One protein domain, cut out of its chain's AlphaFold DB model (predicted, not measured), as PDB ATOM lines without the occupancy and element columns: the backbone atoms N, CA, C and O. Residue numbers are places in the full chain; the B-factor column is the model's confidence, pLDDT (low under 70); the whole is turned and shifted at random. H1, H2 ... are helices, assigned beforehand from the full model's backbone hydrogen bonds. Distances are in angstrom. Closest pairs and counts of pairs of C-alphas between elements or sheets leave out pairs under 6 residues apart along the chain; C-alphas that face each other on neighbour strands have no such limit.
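Overview. This is residues 142 to 181 and 212 to 236 of the 927 residues of the protein "Putative het domain protein" of Rosellinia necatrix (UniProt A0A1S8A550). One long helix, H1, is crossed by two shorter helices, H2 over its middle and H3 at its last residues, while a fourth helix, H4, is set off by itself near the end of H2. The link of residues 158 to 168 loops from the end of H1 back to H2, and residues 221 to 226 reach across from H3 to H4. The printed part has 65 residues with four named helices, in the order H1, H2, H3, H4, and no named strand; the class is all helix. The whole is compact, with a radius of gyration of the C-alphas of 11.4 A, and rounded, with spans of 31 by 28 by 18 A.

Arrangement. Begin with H1, residues 142 to 157, which has a kink of 33 degrees near residue 151. Look at Ala 150 to see where H1 and H2, residues 169 to 179, touch: the closest C-alphas, those of Ala 150 and Ile 175, are 4.9 A apart. Their lines are about perpendicular, at 89 degrees. Residues 154 to 157 of H1 alone touch H3, residues 212 to 220, with the C-alphas of Val 154 and Gly 216 closest at 4.8 A; these lines too are about perpendicular, at 86 degrees. H2 and H3 are apart, but only just, at 8.4 A between their closest C-alphas. Now go to Leu 179, where H2 is close to but not clearly touching H4, residues 227 to 236: the closest C-alphas, of Leu 179 and Ile 233, are 6.9 A apart, at a steep tilt of 64 degrees, the same way. H4 is apart from H1 and from H3. In H2, H3 and H4 every O i to N i+4 pair is within hydrogen-bond range; in H1, 10 of 12 are.

Along the chain. Find C-alpha 142 at (-34.873, 4.534, -0.203); from there H1 runs 22.0 A to C-alpha 157 at (-49.802, -10.551, 5.506). H2 covers 15.6 A from Lys 169 to Leu 179, and H3 covers 12.4 A from Thr 212 to Leu 220. H4 runs 14.7 A from Leu 227 to Ala 236, whose C-alpha is at (-42.575, -10.042, 22.760).

Size, cuts and confidence. The two C-alphas farthest apart are those of Gln 161 and Asp 228, at 31.6 A. Residues 182 to 211 are not printed, and C-alphas 181 and 212 are 19.1 A apart across that cut, which lies in the link from H2 to H3. The link from H1 to H2 is long, with 11 residues; the link from H3 to H4 is short, with 6. The mean pLDDT of the printed part is 72.7, and it is under 70 at residues 142 to 148, 160 to 170 and 222 to 229.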
ATOM      1  N   GLU A 142     -34.077   5.700   0.216       50.19
ATOM      2  CA  GLU A 142     -34.873   4.534  -0.203       50.19
ATOM      3  C   GLU A 142     -35.069   3.499   0.927       50.19
ATOM      4  O   GLU A 142     -36.159   2.948   1.069       50.19
ATOM      5  N   GLN A 143     -34.078   3.295   1.807       54.06
ATOM      6  CA  GLN A 143     -34.144   2.316   2.904       54.06
ATOM      7  C   GLN A 143     -35.105   2.736   4.036       54.06
ATOM      8  O   GLN A 143     -35.672   1.876   4.708       54.06
ATOM      9  N   ILE A 144     -35.351   4.039   4.236       54.16
ATOM     10  CA  ILE A 144     -36.322   4.546   5.232       54.16
ATOM     11  C   ILE A 144     -37.765   4.310   4.757       54.16
ATOM     12  O   ILE A 144     -38.622   3.870   5.532       54.16
ATOM     13  N   ALA A 145     -38.026   4.539   3.464       57.44
ATOM     14  CA  ALA A 145     -39.312   4.223   2.842       57.44
ATOM     15  C   ALA A 145     -39.613   2.712   2.903       57.44
ATOM     16  O   ALA A 145     -40.756   2.312   3.137       57.44
ATOM     17  N   ASP A 146     -38.582   1.872   2.778       63.72
ATOM     18  CA  ASP A 146     -38.704   0.419   2.885       63.72
ATOM     19  C   ASP A 146     -39.082  -0.070   4.296       63.72
ATOM     20  O   ASP A 146     -39.861  -1.017   4.414       63.72
ATOM     21  N   ILE A 147     -38.626   0.590   5.371       67.00
ATOM     22  CA  ILE A 147     -38.985   0.220   6.759       67.00
ATOM     23  C   ILE A 147     -40.429   0.614   7.100       67.00
ATOM     24  O   ILE A 147     -41.145  -0.161   7.733       67.00
ATOM     25  N   SER A 148     -40.896   1.787   6.656       65.44
ATOM     26  CA  SER A 148     -42.305   2.187   6.844       65.44
ATOM     27  C   SER A 148     -43.257   1.237   6.113       65.44
ATOM     28  O   SER A 148     -44.323   0.879   6.621       65.44
ATOM     29  N   ARG A 149     -42.831   0.761   4.936       74.94
ATOM     30  CA  ARG A 149     -43.529  -0.269   4.168       74.94
ATOM     31  C   ARG A 149     -43.497  -1.636   4.857       74.94
ATOM     32  O   ARG A 149     -44.447  -2.389   4.710       74.94
ATOM     33  N   ALA A 150     -42.475  -1.945   5.656       84.62
ATOM     34  CA  ALA A 150     -42.374  -3.223   6.360       84.62
ATOM     35  C   ALA A 150     -43.533  -3.467   7.344       84.62
ATOM     36  O   ALA A 150     -44.089  -4.562   7.359       84.62
ATOM     37  N   LEU A 151     -43.932  -2.458   8.130       86.81
ATOM     38  CA  LEU A 151     -45.058  -2.600   9.068       86.81
ATOM     39  C   LEU A 151     -46.389  -2.805   8.326       86.81
ATOM     40  O   LEU A 151     -47.223  -3.606   8.744       86.81
ATOM     41  N   GLU A 152     -46.553  -2.127   7.190       86.19
ATOM     42  CA  GLU A 152     -47.720  -2.283   6.320       86.19
ATOM     43  C   GLU A 152     -47.755  -3.664   5.648       86.19
ATOM     44  O   GLU A 152     -48.812  -4.275   5.542       86.19
ATOM     45  N   GLU A 153     -46.606  -4.218   5.262       85.19
ATOM     46  CA  GLU A 153     -46.510  -5.579   4.718       85.19
ATOM     47  C   GLU A 153     -46.864  -6.640   5.769       85.19
ATOM     48  O   GLU A 153     -47.533  -7.619   5.440       85.19
ATOM     49  N   VAL A 154     -46.495  -6.438   7.042       87.06
ATOM     50  CA  VAL A 154     -46.965  -7.297   8.148       87.06
ATOM     51  C   VAL A 154     -48.488  -7.203   8.288       87.06
ATOM     52  O   VAL A 154     -49.148  -8.232   8.437       87.06
ATOM     53  N   ARG A 155     -49.064  -5.998   8.177       87.62
ATOM     54  CA  ARG A 155     -50.522  -5.788   8.197       87.62
ATOM     55  C   ARG A 155     -51.221  -6.514   7.049       87.62
ATOM     56  O   ARG A 155     -52.238  -7.159   7.277       87.62
ATOM     57  N   ILE A 156     -50.678  -6.414   5.835       84.06
ATOM     58  CA  ILE A 156     -51.206  -7.076   4.635       84.06
ATOM     59  C   ILE A 156     -51.095  -8.598   4.767       84.06
ATOM     60  O   ILE A 156     -52.029  -9.304   4.407       84.06
ATOM     61  N   ALA A 157     -49.990  -9.115   5.309       82.62
ATOM     62  CA  ALA A 157     -49.802 -10.551   5.506       82.62
ATOM     63  C   ALA A 157     -50.800 -11.158   6.505       82.62
ATOM     64  O   ALA A 157     -51.117 -12.338   6.399       82.62
ATOM     65  N   ALA A 158     -51.292 -10.368   7.461       83.94
ATOM     66  CA  ALA A 158     -52.318 -10.794   8.409       83.94
ATOM     67  C   ALA A 158     -53.721 -10.920   7.776       83.94
ATOM     68  O   ALA A 158     -54.602 -11.536   8.376       83.94
ATOM     69  N   ASP A 159     -53.948 -10.332   6.597       80.94
ATOM     70  CA  ASP A 159     -55.207 -10.411   5.857       80.94
ATOM     71  C   ASP A 159     -55.190 -11.659   4.947       80.94
ATOM     72  O   ASP A 159     -54.440 -11.728   3.970       80.94
ATOM     73  N   ASP A 160     -56.012 -12.665   5.279       61.03
ATOM     74  CA  ASP A 160     -56.057 -14.045   4.731       61.03
ATOM     75  C   ASP A 160     -56.219 -14.156   3.189       61.03
ATOM     76  O   ASP A 160     -56.233 -15.253   2.624       61.03
ATOM     77  N   GLN A 161     -56.344 -13.032   2.476       55.81
ATOM     78  CA  GLN A 161     -56.449 -12.958   1.014       55.81
ATOM     79  C   GLN A 161     -55.088 -12.949   0.290       55.81
ATOM     80  O   GLN A 161     -55.050 -13.073  -0.939       55.81
ATOM     81  N   TYR A 162     -53.966 -12.815   1.007       53.75
ATOM     82  CA  TYR A 162     -52.634 -12.726   0.402       53.75
ATOM     83  C   TYR A 162     -51.967 -14.110   0.280       53.75
ATOM     84  O   TYR A 162     -51.605 -14.753   1.265       53.75
ATOM     85  N   THR A 163     -51.783 -14.608  -0.947       52.69
ATOM     86  CA  THR A 163     -51.080 -15.878  -1.190       52.69
ATOM     87  C   THR A 163     -49.605 -15.773  -0.781       52.69
ATOM     88  O   THR A 163     -48.919 -14.822  -1.140       52.69
ATOM     89  N   LYS A 164     -49.073 -16.799  -0.091       53.06
ATOM     90  CA  LYS A 164     -47.669 -16.920   0.391       53.06
ATOM     91  C   LYS A 164     -46.558 -16.575  -0.626       53.06
ATOM     92  O   LYS A 164     -45.400 -16.461  -0.242       53.06
ATOM     93  N   SER A 165     -46.872 -16.461  -1.917       50.84
ATOM     94  CA  SER A 165     -45.923 -16.287  -3.021       50.84
ATOM     95  C   SER A 165     -45.552 -14.835  -3.365       50.84
ATOM     96  O   SER A 165     -44.700 -14.640  -4.229       50.84
ATOM     97  N   SER A 166     -46.175 -13.817  -2.762       53.62
ATOM     98  CA  SER A 166     -46.046 -12.410  -3.199       53.62
ATOM     99  C   SER A 166     -45.078 -11.536  -2.387       53.62
ATOM    100  O   SER A 166     -44.730 -10.450  -2.856       53.62
ATOM    101  N   VAL A 167     -44.579 -11.984  -1.227       60.09
ATOM    102  CA  VAL A 167     -43.611 -11.196  -0.436       60.09
ATOM    103  C   VAL A 167     -42.239 -11.236  -1.114       60.09
ATOM    104  O   VAL A 167     -41.558 -12.263  -1.143       60.09
ATOM    105  N   ARG A 168     -41.813 -10.107  -1.691       61.38
ATOM    106  CA  ARG A 168     -40.494  -9.986  -2.336       61.38
ATOM    107  C   ARG A 168     -39.374 -10.133  -1.299       61.38
ATOM    108  O   ARG A 168     -39.507  -9.676  -0.168       61.38
ATOM    109  N   LYS A 169     -38.214 -10.670  -1.708       62.53
ATOM    110  CA  LYS A 169     -37.010 -10.780  -0.850       62.53
ATOM    111  C   LYS A 169     -36.606  -9.451  -0.191       62.53
ATOM    112  O   LYS A 169     -36.151  -9.448   0.945       62.53
ATOM    113  N   THR A 170     -36.797  -8.328  -0.885       56.66
ATOM    114  CA  THR A 170     -36.543  -6.975  -0.361       56.66
ATOM    115  C   THR A 170     -37.458  -6.615   0.815       56.66
ATOM    116  O   THR A 170     -37.000  -6.000   1.771       56.66
ATOM    117  N   ASN A 171     -38.720  -7.062   0.796       71.88
ATOM    118  CA  ASN A 171     -39.685  -6.800   1.868       71.88
ATOM    119  C   ASN A 171     -39.374  -7.656   3.106       71.88
ATOM    120  O   ASN A 171     -39.461  -7.166   4.225       71.88
ATOM    121  N   GLN A 172     -38.923  -8.906   2.920       75.31
ATOM    122  CA  GLN A 172     -38.477  -9.752   4.037       75.31
ATOM    123  C   GLN A 172     -37.297  -9.129   4.794       75.31
ATOM    124  O   GLN A 172     -37.289  -9.134   6.021       75.31
ATOM    125  N   GLN A 173     -36.324  -8.554   4.078       77.06
ATOM    126  CA  GLN A 173     -35.184  -7.887   4.707       77.06
ATOM    127  C   GLN A 173     -35.616  -6.654   5.513       77.06
ATOM    128  O   GLN A 173     -35.141  -6.467   6.630       77.06
ATOM    129  N   ALA A 174     -36.537  -5.843   4.984       80.56
ATOM    130  CA  ALA A 174     -37.053  -4.670   5.687       80.56
ATOM    131  C   ALA A 174     -37.837  -5.045   6.960       80.56
ATOM    132  O   ALA A 174     -37.672  -4.398   7.994       80.56
ATOM    133  N   ILE A 175     -38.625  -6.128   6.925       82.69
ATOM    134  CA  ILE A 175     -39.322  -6.644   8.115       82.69
ATOM    135  C   ILE A 175     -38.316  -7.172   9.142       82.69
ATOM    136  O   ILE A 175     -38.434  -6.857  10.322       82.69
ATOM    137  N   LEU A 176     -37.277  -7.898   8.718       81.00
ATOM    138  CA  LEU A 176     -36.212  -8.331   9.629       81.00
ATOM    139  C   LEU A 176     -35.490  -7.141  10.280       81.00
ATOM    140  O   LEU A 176     -35.229  -7.187  11.477       81.00
ATOM    141  N   MET A 177     -35.216  -6.063   9.538       81.38
ATOM    142  CA  MET A 177     -34.623  -4.842  10.103       81.38
ATOM    143  C   MET A 177     -35.544  -4.168  11.126       81.38
ATOM    144  O   MET A 177     -35.066  -3.731  12.171       81.38
ATOM    145  N   LEU A 178     -36.856  -4.122  10.865       85.12
ATOM    146  CA  LEU A 178     -37.846  -3.617  11.821       85.12
ATOM    147  C   LEU A 178     -37.855  -4.447  13.117       85.12
ATOM    148  O   LEU A 178     -37.872  -3.881  14.205       85.12
ATOM    149  N   LEU A 179     -37.807  -5.777  13.005       85.56
ATOM    150  CA  LEU A 179     -37.812  -6.699  14.148       85.56
ATOM    151  C   LEU A 179     -36.475  -6.750  14.907       85.56
ATOM    152  O   LEU A 179     -36.426  -7.199  16.047       85.56
ATOM    153  N   GLN A 180     -35.385  -6.285  14.293       83.12
ATOM    154  CA  GLN A 180     -34.056  -6.203  14.910       83.12
ATOM    155  C   GLN A 180     -33.820  -4.920  15.715       83.12
ATOM    156  O   GLN A 180     -32.766  -4.808  16.356       83.12
ATOM    157  N   ARG A 181     -34.780  -3.983  15.689       85.06
ATOM    158  CA  ARG A 181     -34.743  -2.729  16.447       85.06
ATOM    159  C   ARG A 181     -34.614  -2.974  17.948       85.06
ATOM    160  O   ARG A 181     -35.100  -3.974  18.486       85.06
ATOM    161  N   THR A 212     -53.092  -8.163  15.176       90.62
ATOM    162  CA  THR A 212     -52.868  -8.195  13.720       90.62
ATOM    163  C   THR A 212     -51.380  -8.287  13.388       90.62
ATOM    164  O   THR A 212     -50.995  -9.052  12.507       90.62
ATOM    165  N   PHE A 213     -50.527  -7.572  14.123       91.00
ATOM    166  CA  PHE A 213     -49.077  -7.684  13.988       91.00
ATOM    167  C   PHE A 213     -48.583  -9.112  14.246       91.00
ATOM    168  O   PHE A 213     -47.884  -9.676  13.406       91.00
ATOM    169  N   CYS A 214     -48.998  -9.733  15.355       88.62
ATOM    170  CA  CYS A 214     -48.633 -11.115  15.677       88.62
ATOM    171  C   CYS A 214     -49.119 -12.121  14.618       88.62
ATOM    172  O   CYS A 214     -48.369 -13.020  14.242       88.62
ATOM    173  N   LEU A 215     -50.342 -11.955  14.106       85.44
ATOM    174  CA  LEU A 215     -50.888 -12.806  13.044       85.44
ATOM    175  C   LEU A 215     -50.088 -12.674  11.738       85.44
ATOM    176  O   LEU A 215     -49.771 -13.677  11.099       85.44
ATOM    177  N   GLY A 216     -49.712 -11.448  11.365       85.94
ATOM    178  CA  GLY A 216     -48.871 -11.200  10.196       85.94
ATOM    179  C   GLY A 216     -47.507 -11.885  10.307       85.94
ATOM    180  O   GLY A 216     -47.041 -12.496   9.346       85.94
ATOM    181  N   LEU A 217     -46.889 -11.865  11.494       83.69
ATOM    182  CA  LEU A 217     -45.636 -12.584  11.744       83.69
ATOM    183  C   LEU A 217     -45.787 -14.109  11.580       83.69
ATOM    184  O   LEU A 217     -44.925 -14.734  10.947       83.69
ATOM    185  N   ASP A 218     -46.883 -14.705  12.070       78.38
ATOM    186  CA  ASP A 218     -47.170 -16.146  11.913       78.38
ATOM    187  C   ASP A 218     -47.228 -16.574  10.447       78.38
ATOM    188  O   ASP A 218     -46.704 -17.629  10.074       78.38
ATOM    189  N   VAL A 219     -47.861 -15.757   9.608       78.25
ATOM    190  CA  VAL A 219     -48.033 -16.039   8.177       78.25
ATOM    191  C   VAL A 219     -46.693 -15.955   7.451       78.25
ATOM    192  O   VAL A 219     -46.386 -16.809   6.611       78.25
ATOM    193  N   LEU A 220     -45.880 -14.952   7.790       77.50
ATOM    194  CA  LEU A 220     -44.611 -14.678   7.121       77.50
ATOM    195  C   LEU A 220     -43.527 -15.723   7.415       77.50
ATOM    196  O   LEU A 220     -42.626 -15.876   6.587       77.50
ATOM    197  N   LYS A 221     -43.603 -16.436   8.553       71.38
ATOM    198  CA  LYS A 221     -42.633 -17.467   8.988       71.38
ATOM    199  C   LYS A 221     -41.180 -17.075   8.695       71.38
ATOM    200  O   LYS A 221     -40.428 -17.831   8.073       71.38
ATOM    201  N   LEU A 222     -40.806 -15.855   9.076       66.94
ATOM    202  CA  LEU A 222     -39.475 -15.325   8.805       66.94
ATOM    203  C   LEU A 222     -38.447 -16.163   9.565       66.94
ATOM    204  O   LEU A 222     -38.337 -16.070  10.780       66.94
ATOM    205  N   ALA A 223     -37.684 -16.984   8.846       55.06
ATOM    206  CA  ALA A 223     -36.551 -17.685   9.426       55.06
ATOM    207  C   ALA A 223     -35.414 -16.675   9.642       55.06
ATOM    208  O   ALA A 223     -34.644 -16.387   8.719       55.06
ATOM    209  N   SER A 224     -35.304 -16.113  10.849       55.03
ATOM    210  CA  SER A 224     -34.069 -15.445  11.251       55.03
ATOM    211  C   SER A 224     -32.932 -16.472  11.215       55.03
ATOM    212  O   SER A 224     -33.042 -17.555  11.783       55.03
ATOM    213  N   LYS A 225     -31.813 -16.138  10.560       53.09
ATOM    214  CA  LYS A 225     -30.592 -16.964  10.623       53.09
ATOM    215  C   LYS A 225     -29.994 -17.014  12.034       53.09
ATOM    216  O   LYS A 225     -29.174 -17.883  12.298       53.09
ATOM    217  N   ASN A 226     -30.376 -16.075  12.902       60.75
ATOM    218  CA  ASN A 226     -29.935 -15.994  14.287       60.75
ATOM    219  C   ASN A 226     -31.084 -16.414  15.221       60.75
ATOM    220  O   ASN A 226     -32.090 -15.701  15.321       60.75
ATOM    221  N   LEU A 227     -30.918 -17.567  15.874       62.16
ATOM    222  CA  LEU A 227     -31.878 -18.155  16.815       62.16
ATOM    223  C   LEU A 227     -32.099 -17.266  18.051       62.16
ATOM    224  O   LEU A 227     -33.226 -17.169  18.532       62.16
ATOM    225  N   ASP A 228     -31.072 -16.551  18.516       63.41
ATOM    226  CA  ASP A 228     -31.176 -15.708  19.712       63.41
ATOM    227  C   ASP A 228     -32.070 -14.491  19.449       63.41
ATOM    228  O   ASP A 228     -32.955 -14.166  20.240       63.41
ATOM    229  N   THR A 229     -31.917 -13.855  18.283       68.25
ATOM    230  CA  THR A 229     -32.778 -12.734  17.873       68.25
ATOM    231  C   THR A 229     -34.232 -13.169  17.698       68.25
ATOM    232  O   THR A 229     -35.141 -12.417  18.041       68.25
ATOM    233  N   GLN A 230     -34.455 -14.388  17.202       74.31
ATOM    234  CA  GLN A 230     -35.793 -14.951  17.047       74.31
ATOM    235  C   GLN A 230     -36.497 -15.081  18.407       74.31
ATOM    236  O   GLN A 230     -37.627 -14.621  18.547       74.31
ATOM    237  N   SER A 231     -35.794 -15.582  19.432       76.00
ATOM    238  CA  SER A 231     -36.351 -15.753  20.784       76.00
ATOM    239  C   SER A 231     -36.847 -14.442  21.415       76.00
ATOM    240  O   SER A 231     -37.889 -14.418  22.078       76.00
ATOM    241  N   LEU A 232     -36.144 -13.327  21.168       81.00
ATOM    242  CA  LEU A 232     -36.519 -11.998  21.662       81.00
ATOM    243  C   LEU A 232     -37.833 -11.515  21.040       81.00
ATOM    244  O   LEU A 232     -38.685 -10.946  21.732       81.00
ATOM    245  N   ILE A 233     -38.007 -11.759  19.743       83.31
ATOM    246  CA  ILE A 233     -39.201 -11.349  19.008       83.31
ATOM    247  C   ILE A 233     -40.379 -12.270  19.364       83.31
ATOM    248  O   ILE A 233     -41.448 -11.755  19.687       83.31
ATOM    249  N   ASP A 234     -40.179 -13.595  19.396       79.69
ATOM    250  CA  ASP A 234     -41.192 -14.589  19.803       79.69
ATOM    251  C   ASP A 234     -41.763 -14.256  21.186       79.69
ATOM    252  O   ASP A 234     -42.976 -14.201  21.380       79.69
ATOM    253  N   SER A 235     -40.881 -13.942  22.135       83.25
ATOM    254  CA  SER A 235     -41.239 -13.554  23.500       83.25
ATOM    255  C   SER A 235     -42.134 -12.314  23.561       83.25
ATOM    256  O   SER A 235     -43.136 -12.293  24.279       83.25
ATOM    257  N   ALA A 236     -41.783 -11.266  22.808       87.69
ATOM    258  CA  ALA A 236     -42.575 -10.042  22.760       87.69
ATOM    259  C   ALA A 236     -43.914 -10.281  22.045       87.69
ATOM    260  O   ALA A 236     -44.957  -9.854  22.537       87.69
TER     261      ALA A 236